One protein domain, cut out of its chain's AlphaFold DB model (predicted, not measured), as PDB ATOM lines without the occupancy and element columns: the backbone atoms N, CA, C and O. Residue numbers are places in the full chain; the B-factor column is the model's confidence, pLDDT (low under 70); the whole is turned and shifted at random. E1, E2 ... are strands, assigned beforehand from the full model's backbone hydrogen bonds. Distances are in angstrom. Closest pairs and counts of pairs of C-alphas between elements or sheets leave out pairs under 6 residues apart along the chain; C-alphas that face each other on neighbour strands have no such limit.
ATOM      1  N   TRP A   4     -42.373 -15.769 -37.629       93.94
ATOM      2  CA  TRP A   4     -42.256 -14.420 -37.081       93.94
ATOM      3  C   TRP A   4     -40.892 -14.248 -36.421       93.94
ATOM      4  O   TRP A   4     -40.539 -15.001 -35.517       93.94
ATOM      5  N   ARG A   5     -40.135 -13.242 -36.854       95.19
ATOM      6  CA  ARG A   5     -38.862 -12.874 -36.231       95.19
ATOM      7  C   ARG A   5     -38.671 -11.373 -36.352       95.19
ATOM      8  O   ARG A   5     -38.514 -10.867 -37.460       95.19
ATOM      9  N   SER A   6     -38.697 -10.674 -35.223       95.31
ATOM     10  CA  SER A   6     -38.406  -9.245 -35.189       95.31
ATOM     11  C   SER A   6     -36.929  -8.975 -35.444       95.31
ATOM     12  O   SER A   6     -36.069  -9.850 -35.311       95.31
ATOM     13  N   PHE A   7     -36.640  -7.732 -35.803       95.88
ATOM     14  CA  PHE A   7     -35.285  -7.236 -35.939       95.88
ATOM     15  C   PHE A   7     -35.178  -5.804 -35.398       95.88
ATOM     16  O   PHE A   7     -36.198  -5.117 -35.289       95.88
ATOM     17  N   PRO A   8     -33.965  -5.337 -35.049       95.25
ATOM     18  CA  PRO A   8     -33.769  -3.977 -34.567       95.25
ATOM     19  C   PRO A   8     -34.118  -2.934 -35.630       95.25
ATOM     20  O   PRO A   8     -33.715  -3.049 -36.791       95.25
ATOM     21  N   ILE A   9     -34.834  -1.896 -35.201       95.06
ATOM     22  CA  ILE A   9     -35.142  -0.708 -35.997       95.06
ATOM     23  C   ILE A   9     -34.670   0.500 -35.198       95.06
ATOM     24  O   ILE A   9     -35.138   0.725 -34.083       95.06
ATOM     25  N   LEU A  10     -33.723   1.256 -35.749       90.00
ATOM     26  CA  LEU A  10     -33.166   2.442 -35.100       90.00
ATOM     27  C   LEU A  10     -33.015   3.557 -36.125       90.00
ATOM     28  O   LEU A  10     -32.296   3.380 -37.103       90.00
ATOM     29  N   ASN A  11     -33.651   4.707 -35.895       88.31
ATOM     30  CA  ASN A  11     -33.584   5.863 -36.794       88.31
ATOM     31  C   ASN A  11     -33.788   5.445 -38.262       88.31
ATOM     32  O   ASN A  11     -32.895   5.649 -39.081       88.31
ATOM     33  N   ASP A  12     -34.904   4.791 -38.589       92.12
ATOM     34  CA  ASP A  12     -35.238   4.297 -39.941       92.12
ATOM     35  C   ASP A  12     -34.273   3.261 -40.553       92.12
ATOM     36  O   ASP A  12     -34.330   2.965 -41.749       92.12
ATOM     37  N   LEU A  13     -33.341   2.731 -39.763       95.75
ATOM     38  CA  LEU A  13     -32.432   1.673 -40.174       95.75
ATOM     39  C   LEU A  13     -33.014   0.324 -39.747       95.75
ATOM     40  O   LEU A  13     -33.090   0.033 -38.553       95.75
ATOM     41  N   LEU A  14     -33.425  -0.490 -40.717       97.44
ATOM     42  CA  LEU A  14     -33.975  -1.826 -40.495       97.44
ATOM     43  C   LEU A  14     -32.846  -2.849 -40.604       97.44
ATOM     44  O   LEU A  14     -32.360  -3.121 -41.700       97.44
ATOM     45  N   CYS A  15     -32.434  -3.425 -39.479       97.62
ATOM     46  CA  CYS A  15     -31.319  -4.368 -39.419       97.62
ATOM     47  C   CYS A  15     -31.795  -5.819 -39.410       97.62
ATOM     48  O   CYS A  15     -31.809  -6.438 -38.351       97.62
ATOM     49  N   PHE A  16     -32.130  -6.379 -40.579       97.62
ATOM     50  CA  PHE A  16     -32.664  -7.749 -40.723       97.62
ATOM     51  C   PHE A  16     -31.847  -8.819 -39.975       97.62
ATOM     52  O   PHE A  16     -32.405  -9.799 -39.486       97.62
ATOM     53  N   SER A  17     -30.536  -8.608 -39.846       97.12
ATOM     54  CA  SER A  17     -29.728  -9.226 -38.795       97.12
ATOM     55  C   SER A  17     -28.583  -8.306 -38.382       97.12
ATOM     56  O   SER A  17     -28.082  -7.530 -39.197       97.12
ATOM     57  N   VAL A  18     -28.160  -8.424 -37.123       97.19
ATOM     58  CA  VAL A  18     -26.940  -7.805 -36.571       97.19
ATOM     59  C   VAL A  18     -25.821  -8.824 -36.333       97.19
ATOM     60  O   VAL A  18     -24.711  -8.458 -35.952       97.19
ATOM     61  N   ASN A  19     -26.094 -10.113 -36.555       97.44
ATOM     62  CA  ASN A  19     -25.086 -11.160 -36.485       97.44
ATOM     63  C   ASN A  19     -24.290 -11.194 -37.799       97.44
ATOM     64  O   ASN A  19     -24.865 -11.336 -38.875       97.44
ATOM     65  N   LYS A  20     -22.961 -11.092 -37.714       96.69
ATOM     66  CA  LYS A  20     -22.062 -11.061 -38.881       96.69
ATOM     67  C   LYS A  20     -22.018 -12.377 -39.657       96.69
ATOM     68  O   LYS A  20     -21.677 -12.361 -40.833       96.69
ATOM     69  N   SER A  21     -22.352 -13.491 -39.010       97.62
ATOM     70  CA  SER A  21     -22.406 -14.803 -39.662       97.62
ATOM     71  C   SER A  21     -23.708 -15.030 -40.427       97.62
ATOM     72  O   SER A  21     -23.780 -15.964 -41.222       97.62
ATOM     73  N   ASP A  22     -24.732 -14.207 -40.186       98.06
ATOM     74  CA  ASP A  22     -25.987 -14.315 -40.913       98.06
ATOM     75  C   ASP A  22     -25.850 -13.698 -42.313       98.06
ATOM     76  O   ASP A  22     -25.207 -12.661 -42.502       98.06
ATOM     77  N   VAL A  23     -26.499 -14.321 -43.294       98.38
ATOM     78  CA  VAL A  23     -26.544 -13.882 -44.690       98.38
ATOM     79  C   VAL A  23     -27.992 -13.632 -45.095       98.38
ATOM     80  O   VAL A  23     -28.809 -14.552 -45.173       98.38
ATOM     81  N   LEU A  24     -28.306 -12.375 -45.390       98.62
ATOM     82  CA  LEU A  24     -29.561 -11.937 -45.987       98.62
ATOM     83  C   LEU A  24     -29.492 -12.125 -47.504       98.62
ATOM     84  O   LEU A  24     -28.638 -11.534 -48.170       98.62
ATOM     85  N   SER A  25     -30.409 -12.925 -48.051       98.50
ATOM     86  CA  SER A  25     -30.459 -13.238 -49.489       98.50
ATOM     87  C   SER A  25     -31.670 -12.659 -50.223       98.50
ATOM     88  O   SER A  25     -31.670 -12.536 -51.454       98.50
ATOM     89  N   ARG A  26     -32.693 -12.247 -49.469       98.31
ATOM     90  CA  ARG A  26     -33.888 -11.558 -49.964       98.31
ATOM     91  C   ARG A  26     -34.479 -10.692 -48.857       98.31
ATOM     92  O   ARG A  26     -34.509 -11.118 -47.706       98.31
ATOM     93  N   TYR A  27     -35.017  -9.532 -49.213       98.25
ATOM     94  CA  TYR A  27     -35.887  -8.759 -48.332       98.25
ATOM     95  C   TYR A  27     -36.924  -7.972 -49.132       98.25
ATOM     96  O   TYR A  27     -36.685  -7.585 -50.275       98.25
ATOM     97  N   GLY A  28     -38.063  -7.724 -48.504       97.88
ATOM     98  CA  GLY A  28     -39.134  -6.873 -48.987       97.88
ATOM     99  C   GLY A  28     -39.760  -6.130 -47.816       97.88
ATOM    100  O   GLY A  28     -39.968  -6.725 -46.757       97.88
ATOM    101  N   VAL A  29     -40.016  -4.839 -48.003       97.62
ATOM    102  CA  VAL A  29     -40.632  -3.933 -47.030       97.62
ATOM    103  C   VAL A  29     -41.790  -3.230 -47.719       97.62
ATOM    104  O   VAL A  29     -41.606  -2.568 -48.745       97.62
ATOM    105  N   TYR A  30     -42.974  -3.374 -47.141       95.81
ATOM    106  CA  TYR A  30     -44.234  -2.946 -47.727       95.81
ATOM    107  C   TYR A  30     -45.065  -2.190 -46.695       95.81
ATOM    108  O   TYR A  30     -44.912  -2.411 -45.494       95.81
ATOM    109  N   SER A  31     -45.953  -1.311 -47.141       94.44
ATOM    110  CA  SER A  31     -46.875  -0.588 -46.264       94.44
ATOM    111  C   SER A  31     -48.156  -0.253 -47.012       94.44
ATOM    112  O   SER A  31     -48.106   0.140 -48.176       94.44
ATOM    113  N   GLU A  32     -49.292  -0.395 -46.340       87.62
ATOM    114  CA  GLU A  32     -50.568   0.130 -46.815       87.62
ATOM    115  C   GLU A  32     -50.761   1.524 -46.213       87.62
ATOM    116  O   GLU A  32     -50.839   1.691 -44.993       87.62
ATOM    117  N   GLN A  33     -50.760   2.542 -47.072       86.06
ATOM    118  CA  GLN A  33     -50.862   3.939 -46.665       86.06
ATOM    119  C   GLN A  33     -52.141   4.548 -47.233       86.06
ATOM    120  O   GLN A  33     -52.139   5.120 -48.320       86.06
ATOM    121  N   GLY A  34     -53.244   4.423 -46.491       81.06
ATOM    122  CA  GLY A  34     -54.568   4.768 -47.010       81.06
ATOM    123  C   GLY A  34     -55.045   3.691 -47.983       81.06
ATOM    124  O   GLY A  34     -55.096   2.531 -47.604       81.06
ATOM    125  N   SER A  35     -55.375   4.067 -49.220       80.25
ATOM    126  CA  SER A  35     -55.752   3.128 -50.292       80.25
ATOM    127  C   SER A  35     -54.562   2.551 -51.066       80.25
ATOM    128  O   SER A  35     -54.752   1.698 -51.932       80.25
ATOM    129  N   ASP A  36     -53.346   3.035 -50.798       86.88
ATOM    130  CA  ASP A  36     -52.183   2.739 -51.628       86.88
ATOM    131  C   ASP A  36     -51.291   1.687 -50.968       86.88
ATOM    132  O   ASP A  36     -50.682   1.923 -49.919       86.88
ATOM    133  N   TYR A  37     -51.152   0.541 -51.632       88.25
ATOM    134  CA  TYR A  37     -50.119  -0.433 -51.307       88.25
ATOM    135  C   TYR A  37     -48.771   0.029 -51.867       88.25
ATOM    136  O   TYR A  37     -48.609   0.201 -53.077       88.25
ATOM    137  N   LYS A  38     -47.783   0.215 -50.991       93.62
ATOM    138  CA  LYS A  38     -46.446   0.691 -51.357       93.62
ATOM    139  C   LYS A  38     -45.393  -0.372 -51.091       93.62
ATOM    140  O   LYS A  38     -45.232  -0.828 -49.961       93.62
ATOM    141  N   THR A  39     -44.600  -0.672 -52.116       95.50
ATOM    142  CA  THR A  39     -43.322  -1.379 -51.974       95.50
ATOM    143  C   THR A  39     -42.227  -0.352 -51.719       95.50
ATOM    144  O   THR A  39     -41.849   0.396 -52.616       95.50
ATOM    145  N   LEU A  40     -41.731  -0.297 -50.485       95.56
ATOM    146  CA  LEU A  40     -40.738   0.694 -50.057       95.56
ATOM    147  C   LEU A  40     -39.322   0.258 -50.417       95.56
ATOM    148  O   LEU A  40     -38.491   1.075 -50.803       95.56
ATOM    149  N   ALA A  41     -39.056  -1.042 -50.305       96.75
ATOM    150  CA  ALA A  41     -37.850  -1.650 -50.834       96.75
ATOM    151  C   ALA A  41     -38.048  -3.138 -51.053       96.75
ATOM    152  O   ALA A  41     -38.667  -3.820 -50.239       96.75
ATOM    153  N   GLU A  42     -37.456  -3.652 -52.122       97.31
ATOM    154  CA  GLU A  42     -37.417  -5.078 -52.394       97.31
ATOM    155  C   GLU A  42     -36.119  -5.426 -53.117       97.31
ATOM    156  O   GLU A  42     -35.738  -4.775 -54.092       97.31
ATOM    157  N   LYS A  43     -35.422  -6.453 -52.631       97.75
ATOM    158  CA  LYS A  43     -34.285  -7.059 -53.326       97.75
ATOM    159  C   LYS A  43     -34.316  -8.569 -53.171       97.75
ATOM    160  O   LYS A  43     -34.677  -9.109 -52.125       97.75
ATOM    161  N   SER A  44     -33.863  -9.255 -54.213       96.81
ATOM    162  CA  SER A  44     -33.664 -10.702 -54.233       96.81
ATOM    163  C   SER A  44     -32.275 -11.035 -54.772       96.81
ATOM    164  O   SER A  44     -31.665 -10.209 -55.451       96.81
ATOM    165  N   ARG A  45     -31.782 -12.244 -54.469       96.38
ATOM    166  CA  ARG A  45     -30.472 -12.755 -54.922       96.38
ATOM    167  C   ARG A  45     -29.295 -11.871 -54.493       96.38
ATOM    168  O   ARG A  45     -28.328 -11.714 -55.231       96.38
ATOM    169  N   VAL A  46     -29.394 -11.288 -53.302       97.56
ATOM    170  CA  VAL A  46     -28.302 -10.529 -52.683       97.56
ATOM    171  C   VAL A  46     -27.503 -11.423 -51.735       97.56
ATOM    172  O   VAL A  46     -27.891 -12.551 -51.442       97.56
ATOM    173  N   THR A  47     -26.355 -10.947 -51.275       97.75
ATOM    174  CA  THR A  47     -25.556 -11.608 -50.237       97.75
ATOM    175  C   THR A  47     -25.063 -10.511 -49.313       97.75
ATOM    176  O   THR A  47     -24.060  -9.865 -49.599       97.75
ATOM    177  N   LEU A  48     -25.849 -10.222 -48.276       98.06
ATOM    178  CA  LEU A  48     -25.590  -9.130 -47.339       98.06
ATOM    179  C   LEU A  48     -25.438  -9.710 -45.935       98.06
ATOM    180  O   LEU A  48     -26.324 -10.422 -45.466       98.06
ATOM    181  N   SER A  49     -24.348  -9.374 -45.261       98.19
ATOM    182  CA  SER A  49     -24.137  -9.660 -43.838       98.19
ATOM    183  C   SER A  49     -24.078  -8.335 -43.087       98.19
ATOM    184  O   SER A  49     -24.123  -7.280 -43.704       98.19
ATOM    185  N   TYR A  50     -24.045  -8.348 -41.756       97.44
ATOM    186  CA  TYR A  50     -23.934  -7.096 -41.005       97.44
ATOM    187  C   TYR A  50     -22.563  -6.428 -41.250       97.44
ATOM    188  O   TYR A  50     -21.545  -7.098 -41.035       97.44
ATOM    189  N   PRO A  51     -22.501  -5.123 -41.599       97.06
ATOM    190  CA  PRO A  51     -23.566  -4.111 -41.497       97.06
ATOM    191  C   PRO A  51     -24.458  -3.909 -42.735       97.06
ATOM    192  O   PRO A  51     -25.461  -3.206 -42.639       97.06
ATOM    193  N   GLU A  52     -24.147  -4.501 -43.883       97.88
ATOM    194  CA  GLU A  52     -24.903  -4.333 -45.133       97.88
ATOM    195  C   GLU A  52     -26.330  -4.914 -45.079       97.88
ATOM    196  O   GLU A  52     -27.191  -4.538 -45.874       97.88
ATOM    197  N   SER A  53     -26.609  -5.805 -44.123       97.69
ATOM    198  CA  SER A  53     -27.954  -6.302 -43.795       97.69
ATOM    199  C   SER A  53     -28.860  -5.252 -43.131       97.69
ATOM    200  O   SER A  53     -30.039  -5.534 -42.899       97.69
ATOM    201  N   CYS A  54     -28.341  -4.061 -42.817       97.88
ATOM    202  CA  CYS A  54     -29.102  -2.923 -42.313       97.88
ATOM    203  C   CYS A  54     -29.488  -1.965 -43.444       97.88
ATOM    204  O   CYS A  54     -28.639  -1.298 -44.033       97.88
ATOM    205  N   VAL A  55     -30.786  -1.852 -43.728       96.69
ATOM    206  CA  VAL A  55     -31.305  -1.041 -44.837       96.69
ATOM    207  C   VAL A  55     -31.961   0.221 -44.290       96.69
ATOM    208  O   VAL A  55     -32.902   0.153 -43.501       96.69
ATOM    209  N   LYS A  56     -31.466   1.385 -44.718       96.12
ATOM    210  CA  LYS A  56     -32.058   2.686 -44.391       96.12
ATOM    211  C   LYS A  56     -33.235   2.941 -45.328       96.12
ATOM    212  O   LYS A  56     -33.040   2.994 -46.541       96.12
ATOM    213  N   LEU A  57     -34.432   3.115 -44.778       93.75
ATOM    214  CA  LEU A  57     -35.652   3.382 -45.544       93.75
ATOM    215  C   LEU A  57     -36.450   4.475 -44.854       93.75
ATOM    216  O   LEU A  57     -36.750   4.284 -43.691       93.75
ATOM    217  N   PRO A  58     -36.829   5.580 -45.512       91.06
ATOM    218  CA  PRO A  58     -37.650   6.598 -44.863       91.06
ATOM    219  C   PRO A  58     -38.991   5.985 -44.436       91.06
ATOM    220  O   PRO A  58     -39.770   5.544 -45.285       91.06
ATOM    221  N   LEU A  59     -39.246   5.934 -43.127       91.88
ATOM    222  CA  LEU A  59     -40.489   5.413 -42.572       91.88
ATOM    223  C   LEU A  59     -41.355   6.577 -42.092       91.88
ATOM    224  O   LEU A  59     -40.925   7.424 -41.314       91.88
ATOM    225  N   THR A  60     -42.600   6.607 -42.545       91.69
ATOM    226  CA  THR A  60     -43.591   7.587 -42.111       91.69
ATOM    227  C   THR A  60     -44.317   7.089 -40.851       91.69
ATOM    228  O   THR A  60     -44.855   5.973 -40.869       91.69
ATOM    229  N   PRO A  61     -44.382   7.892 -39.774       92.31
ATOM    230  CA  PRO A  61     -45.238   7.638 -38.617       92.31
ATOM    231  C   PRO A  61     -46.718   7.455 -38.981       92.31
ATOM    232  O   PRO A  61     -47.221   8.076 -39.913       92.31
ATOM    233  N   GLY A  62     -47.437   6.652 -38.201       91.56
ATOM    234  CA  GLY A  62     -48.872   6.404 -38.352       91.56
ATOM    235  C   GLY A  62     -49.245   5.260 -39.297       91.56
ATOM    236  O   GLY A  62     -50.428   5.103 -39.588       91.56
ATOM    237  N   TYR A  63     -48.281   4.448 -39.742       91.69
ATOM    238  CA  TYR A  63     -48.514   3.352 -40.685       91.69
ATOM    239  C   TYR A  63     -47.978   2.011 -40.187       91.69
ATOM    240  O   TYR A  63     -47.031   1.945 -39.398       91.69
ATOM    241  N   ILE A  64     -48.602   0.937 -40.677       92.50
ATOM    242  CA  ILE A  64     -48.127  -0.436 -40.508       92.50
ATOM    243  C   ILE A  64     -47.193  -0.767 -41.668       92.50
ATOM    244  O   ILE A  64     -47.471  -0.463 -42.833       92.50
ATOM    245  N   TYR A  65     -46.093  -1.420 -41.331       94.81
ATOM    246  CA  TYR A  65     -45.117  -1.952 -42.260       94.81
ATOM    247  C   TYR A  65     -45.110  -3.464 -42.133       94.81
ATOM    248  O   TYR A  65     -45.063  -3.999 -41.026       94.81
ATOM    249  N   ALA A  66     -45.137  -4.146 -43.269       95.06
ATOM    250  CA  ALA A  66     -44.961  -5.581 -43.360       95.06
ATOM    251  C   ALA A  66     -43.625  -5.882 -44.027       95.06
ATOM    252  O   ALA A  66     -43.252  -5.246 -45.015       95.06
ATOM    253  N   THR A  67     -42.908  -6.870 -43.509       96.38
ATOM    254  CA  THR A  67     -41.650  -7.317 -44.103       96.38
ATOM    255  C   THR A  67     -41.650  -8.807 -44.366       96.38
ATOM    256  O   THR A  67     -42.218  -9.597 -43.612       96.38
ATOM    257  N   SER A  68     -40.975  -9.192 -45.444       97.00
ATOM    258  CA  SER A  68     -40.644 -10.583 -45.737       97.00
ATOM    259  C   SER A  68     -39.167 -10.664 -46.079       97.00
ATOM    260  O   SER A  68     -38.679  -9.863 -46.872       97.00
ATOM    261  N   TYR A  69     -38.436 -11.601 -45.492       97.94
ATOM    262  CA  TYR A  69     -36.996 -11.686 -45.711       97.94
ATOM    263  C   TYR A  69     -36.482 -13.115 -45.581       97.94
ATOM    264  O   TYR A  69     -37.121 -13.959 -44.955       97.94
ATOM    265  N   THR A  70     -35.340 -13.384 -46.207       98.44
ATOM    266  CA  THR A  70     -34.681 -14.689 -46.188       98.44
ATOM    267  C   THR A  70     -33.302 -14.541 -45.572       98.44
ATOM    268  O   THR A  70     -32.449 -13.854 -46.136       98.44
ATOM    269  N   LEU A  71     -33.083 -15.188 -44.431       97.88
ATOM    270  CA  LEU A  71     -31.828 -15.151 -43.688       97.88
ATOM    271  C   LEU A  71     -31.293 -16.575 -43.538       97.88
ATOM    272  O   LEU A  71     -32.024 -17.454 -43.093       97.88
ATOM    273  N   ASN A  72     -30.045 -16.821 -43.940       97.75
ATOM    274  CA  ASN A  72     -29.423 -18.156 -43.946       97.75
ATOM    275  C   ASN A  72     -30.254 -19.223 -44.689       97.75
ATOM    276  O   ASN A  72     -30.239 -20.397 -44.337       97.75
ATOM    277  N   GLY A  73     -31.004 -18.812 -45.718       96.94
ATOM    278  CA  GLY A  73     -31.898 -19.691 -46.480       96.94
ATOM    279  C   GLY A  73     -33.288 -19.896 -45.864       96.94
ATOM    280  O   GLY A  73     -34.155 -20.468 -46.521       96.94
ATOM    281  N   GLU A  74     -33.543 -19.383 -44.660       98.06
ATOM    282  CA  GLU A  74     -34.839 -19.485 -43.985       98.06
ATOM    283  C   GLU A  74     -35.691 -18.228 -44.171       98.06
ATOM    284  O   GLU A  74     -35.185 -17.107 -44.143       98.06
ATOM    285  N   ASN A  75     -37.003 -18.408 -44.340       97.62
ATOM    286  CA  ASN A  75     -37.941 -17.316 -44.596       97.62
ATOM    287  C   ASN A  75     -38.618 -16.826 -43.314       97.62
ATOM    288  O   ASN A  75     -39.273 -17.594 -42.603       97.62
ATOM    289  N   TYR A  76     -38.567 -15.517 -43.111       97.50
ATOM    290  CA  TYR A  76     -39.129 -14.826 -41.964       97.50
ATOM    291  C   TYR A  76     -40.055 -13.686 -42.388       97.50
ATOM    292  O   TYR A  76     -39.991 -13.172 -43.510       97.50
ATOM    293  N   ARG A  77     -40.913 -13.280 -41.455       96.25
ATOM    294  CA  ARG A  77     -41.732 -12.075 -41.549       96.25
ATOM    295  C   ARG A  77     -41.675 -11.268 -40.262       96.25
ATOM    296  O   ARG A  77     -41.506 -11.821 -39.172       96.25
ATOM    297  N   TYR A  78     -41.851  -9.964 -40.406       95.38
ATOM    298  CA  TYR A  78     -42.017  -9.055 -39.283       95.38
ATOM    299  C   TYR A  78     -42.869  -7.868 -39.692       95.38
ATOM    300  O   TYR A  78     -42.586  -7.222 -40.702       95.38
ATOM    301  N   ASN A  79     -43.884  -7.584 -38.889       94.38
ATOM    302  CA  ASN A  79     -44.772  -6.456 -39.064       94.38
ATOM    303  C   ASN A  79     -44.601  -5.545 -37.857       94.38
ATOM    304  O   ASN A  79     -44.427  -6.001 -36.722       94.38
ATOM    305  N   PHE A  80     -44.625  -4.250 -38.113       94.38
ATOM    306  CA  PHE A  80     -44.496  -3.252 -37.069       94.38
ATOM    307  C   PHE A  80     -45.280  -2.003 -37.443       94.38
ATOM    308  O   PHE A  80     -45.463  -1.680 -38.615       94.38
ATOM    309  N   PHE A  81     -45.751  -1.303 -36.426       93.19
ATOM    310  CA  PHE A  81     -46.388  -0.005 -36.538       93.19
ATOM    311  C   PHE A  81     -45.436   1.054 -35.997       93.19
ATOM    312  O   PHE A  81     -44.756   0.820 -34.999       93.19
ATOM    313  N   ILE A  82     -45.391   2.213 -36.644       91.38
ATOM    314  CA  ILE A  82     -44.683   3.376 -36.107       91.38
ATOM    315  C   ILE A  82     -45.737   4.338 -35.596       91.38
ATOM    316  O   ILE A  82     -46.560   4.813 -36.379       91.38
ATOM    317  N   ASP A  83     -45.737   4.617 -34.298       89.62
ATOM    318  CA  ASP A  83     -46.668   5.579 -33.722       89.62
ATOM    319  C   ASP A  83     -46.324   7.018 -34.136       89.62
ATOM    320  O   ASP A  83     -45.284   7.292 -34.732       89.62
ATOM    321  N   LYS A  84     -47.202   7.972 -33.813       89.62
ATOM    322  CA  LYS A  84     -47.008   9.388 -34.171       89.62
ATOM    323  C   LYS A  84     -45.781  10.036 -33.513       89.62
ATOM    324  O   LYS A  84     -45.364  11.097 -33.967       89.62
ATOM    325  N   ASN A  85     -45.215   9.418 -32.478       89.12
ATOM    326  CA  ASN A  85     -44.016   9.876 -31.780       89.12
ATOM    327  C   ASN A  85     -42.735   9.226 -32.335       89.12
ATOM    328  O   ASN A  85     -41.646   9.514 -31.844       89.12
ATOM    329  N   GLY A  86     -42.847   8.350 -33.341       84.62
ATOM    330  CA  GLY A  86     -41.723   7.613 -33.917       84.62
ATOM    331  C   GLY A  86     -41.357   6.336 -33.154       84.62
ATOM    332  O   GLY A  86     -40.327   5.729 -33.446       84.62
ATOM    333  N   GLN A  87     -42.173   5.904 -32.187       90.12
ATOM    334  CA  GLN A  87     -41.967   4.648 -31.473       90.12
ATOM    335  C   GLN A  87     -42.405   3.464 -32.340       90.12
ATOM    336  O   GLN A  87     -43.506   3.437 -32.889       90.12
ATOM    337  N   VAL A  88     -41.540   2.452 -32.425       91.38
ATOM    338  CA  VAL A  88     -41.814   1.204 -33.141       91.38
ATOM    339  C   VAL A  88     -42.517   0.219 -32.212       91.38
ATOM    340  O   VAL A  88     -41.990  -0.138 -31.159       91.38
ATOM    341  N   LEU A  89     -43.682  -0.262 -32.635       91.69
ATOM    342  CA  LEU A  89     -44.474  -1.274 -31.946       91.69
ATOM    343  C   LEU A  89     -44.555  -2.531 -32.814       91.69
ATOM    344  O   LEU A  89     -45.062  -2.489 -33.935       91.69
ATOM    345  N   SER A  90     -44.064  -3.657 -32.299       88.00
ATOM    346  CA  SER A  90     -44.208  -4.962 -32.953       88.00
ATOM    347  C   SER A  90     -45.685  -5.317 -33.096       88.00
ATOM    348  O   SER A  90     -46.430  -5.254 -32.117       88.00
ATOM    349  N   THR A  91     -46.106  -5.755 -34.282       80.88
ATOM    350  CA  THR A  91     -47.471  -6.242 -34.497       80.88
ATOM    351  C   THR A  91     -47.439  -7.644 -35.094       80.88
ATOM    352  O   THR A  91     -46.613  -7.973 -35.940       80.88
ATOM    353  N   GLN A  92     -48.351  -8.499 -34.638       69.12
ATOM    354  CA  GLN A  92     -48.630  -9.787 -35.286       69.12
ATOM    355  C   GLN A  92     -49.825  -9.682 -36.238       69.12
ATOM    356  O   GLN A  92     -50.287 -10.695 -36.753       69.12
TER     357      GLN A  92
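What this domain is: This is residues 4 to 92 of the 96 residues of an uncharacterized protein of Atlantibacter sp. RC6 (UniProt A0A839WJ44). A twisted sheet of five strands makes a wall, with the long strands E2 and E3 running lengthwise, and a small ladder of two short strands, E1 and E4, lies over part of one face while the other face is bare. The pairing is lopsided, a large layer only partly covered by a small one, and the loops at either end of E1 and E4 help to cover the same face. The printed part has 89 residues, with no named helix and seven named strands in the order E1 to E7; the class is all strand. The larger sheet has the order E3 - E2 - E5 - E6 - E7 and the smaller E1 - E4, both antiparallel. The whole is compact, with a radius of gyration of the C-alphas of 12.5 A, yet elongated, spanning 36 by 23 by 22 A.

Where its parts are: In the larger sheet, E2 is residues 24 to 33, 26.6 A long, and E3 is residues 36 to 48, 29.4 A long. E5 is residues 64 to 71, 22.2 A long, and E6 is residues 74 to 82, 26.1 A long. E7 is residues 88 to 91, and its last C-alpha, of Thr 91, is at (-47.471, -6.242, -34.497). In the smaller sheet, E1 is residues 13 to 15, with C-alpha 13 at (-32.432, 1.673, -40.174), and E4 is residues 54 to 56.

How they stand to each other: E2 and E5 are antiparallel neighbours at 170 degrees, with N 28 and O 68 2.8 A apart, within hydrogen-bond range. E2 and E3 form a hairpin at 173 degrees, with N 29 and O 41 2.8 A apart. E3 bends by 80 degrees at residue 45, and N 48 is still 3.1 A from O 24. E5 and E6 form a hairpin at 158 degrees, with N 67 and O 78 2.8 A apart. E6 and E7 form a hairpin at 124 degrees, with N 89 and O 81 2.8 A apart. E5, E6 and E7 are a meander, each strand the antiparallel neighbour of the one before. E3 and E7 are the edge strands. E1 and E4 are antiparallel at 160 degrees, with N 14 and O 55 2.9 A apart; both are apart from the strands of the larger sheet. Residues 9 to 10 pair antiparallel with residues 13 to 14 of E1.

The domain as a whole: The two C-alphas farthest apart, of Ser 21 and Ser 35, are 39.3 A apart, while those of Trp 4 and Gln 92, the first and last printed, are 8.1 A apart. The printed part has no cut and no long link. The mean pLDDT of the printed part is 94.1, and residue 92 is the one printed residue under 70.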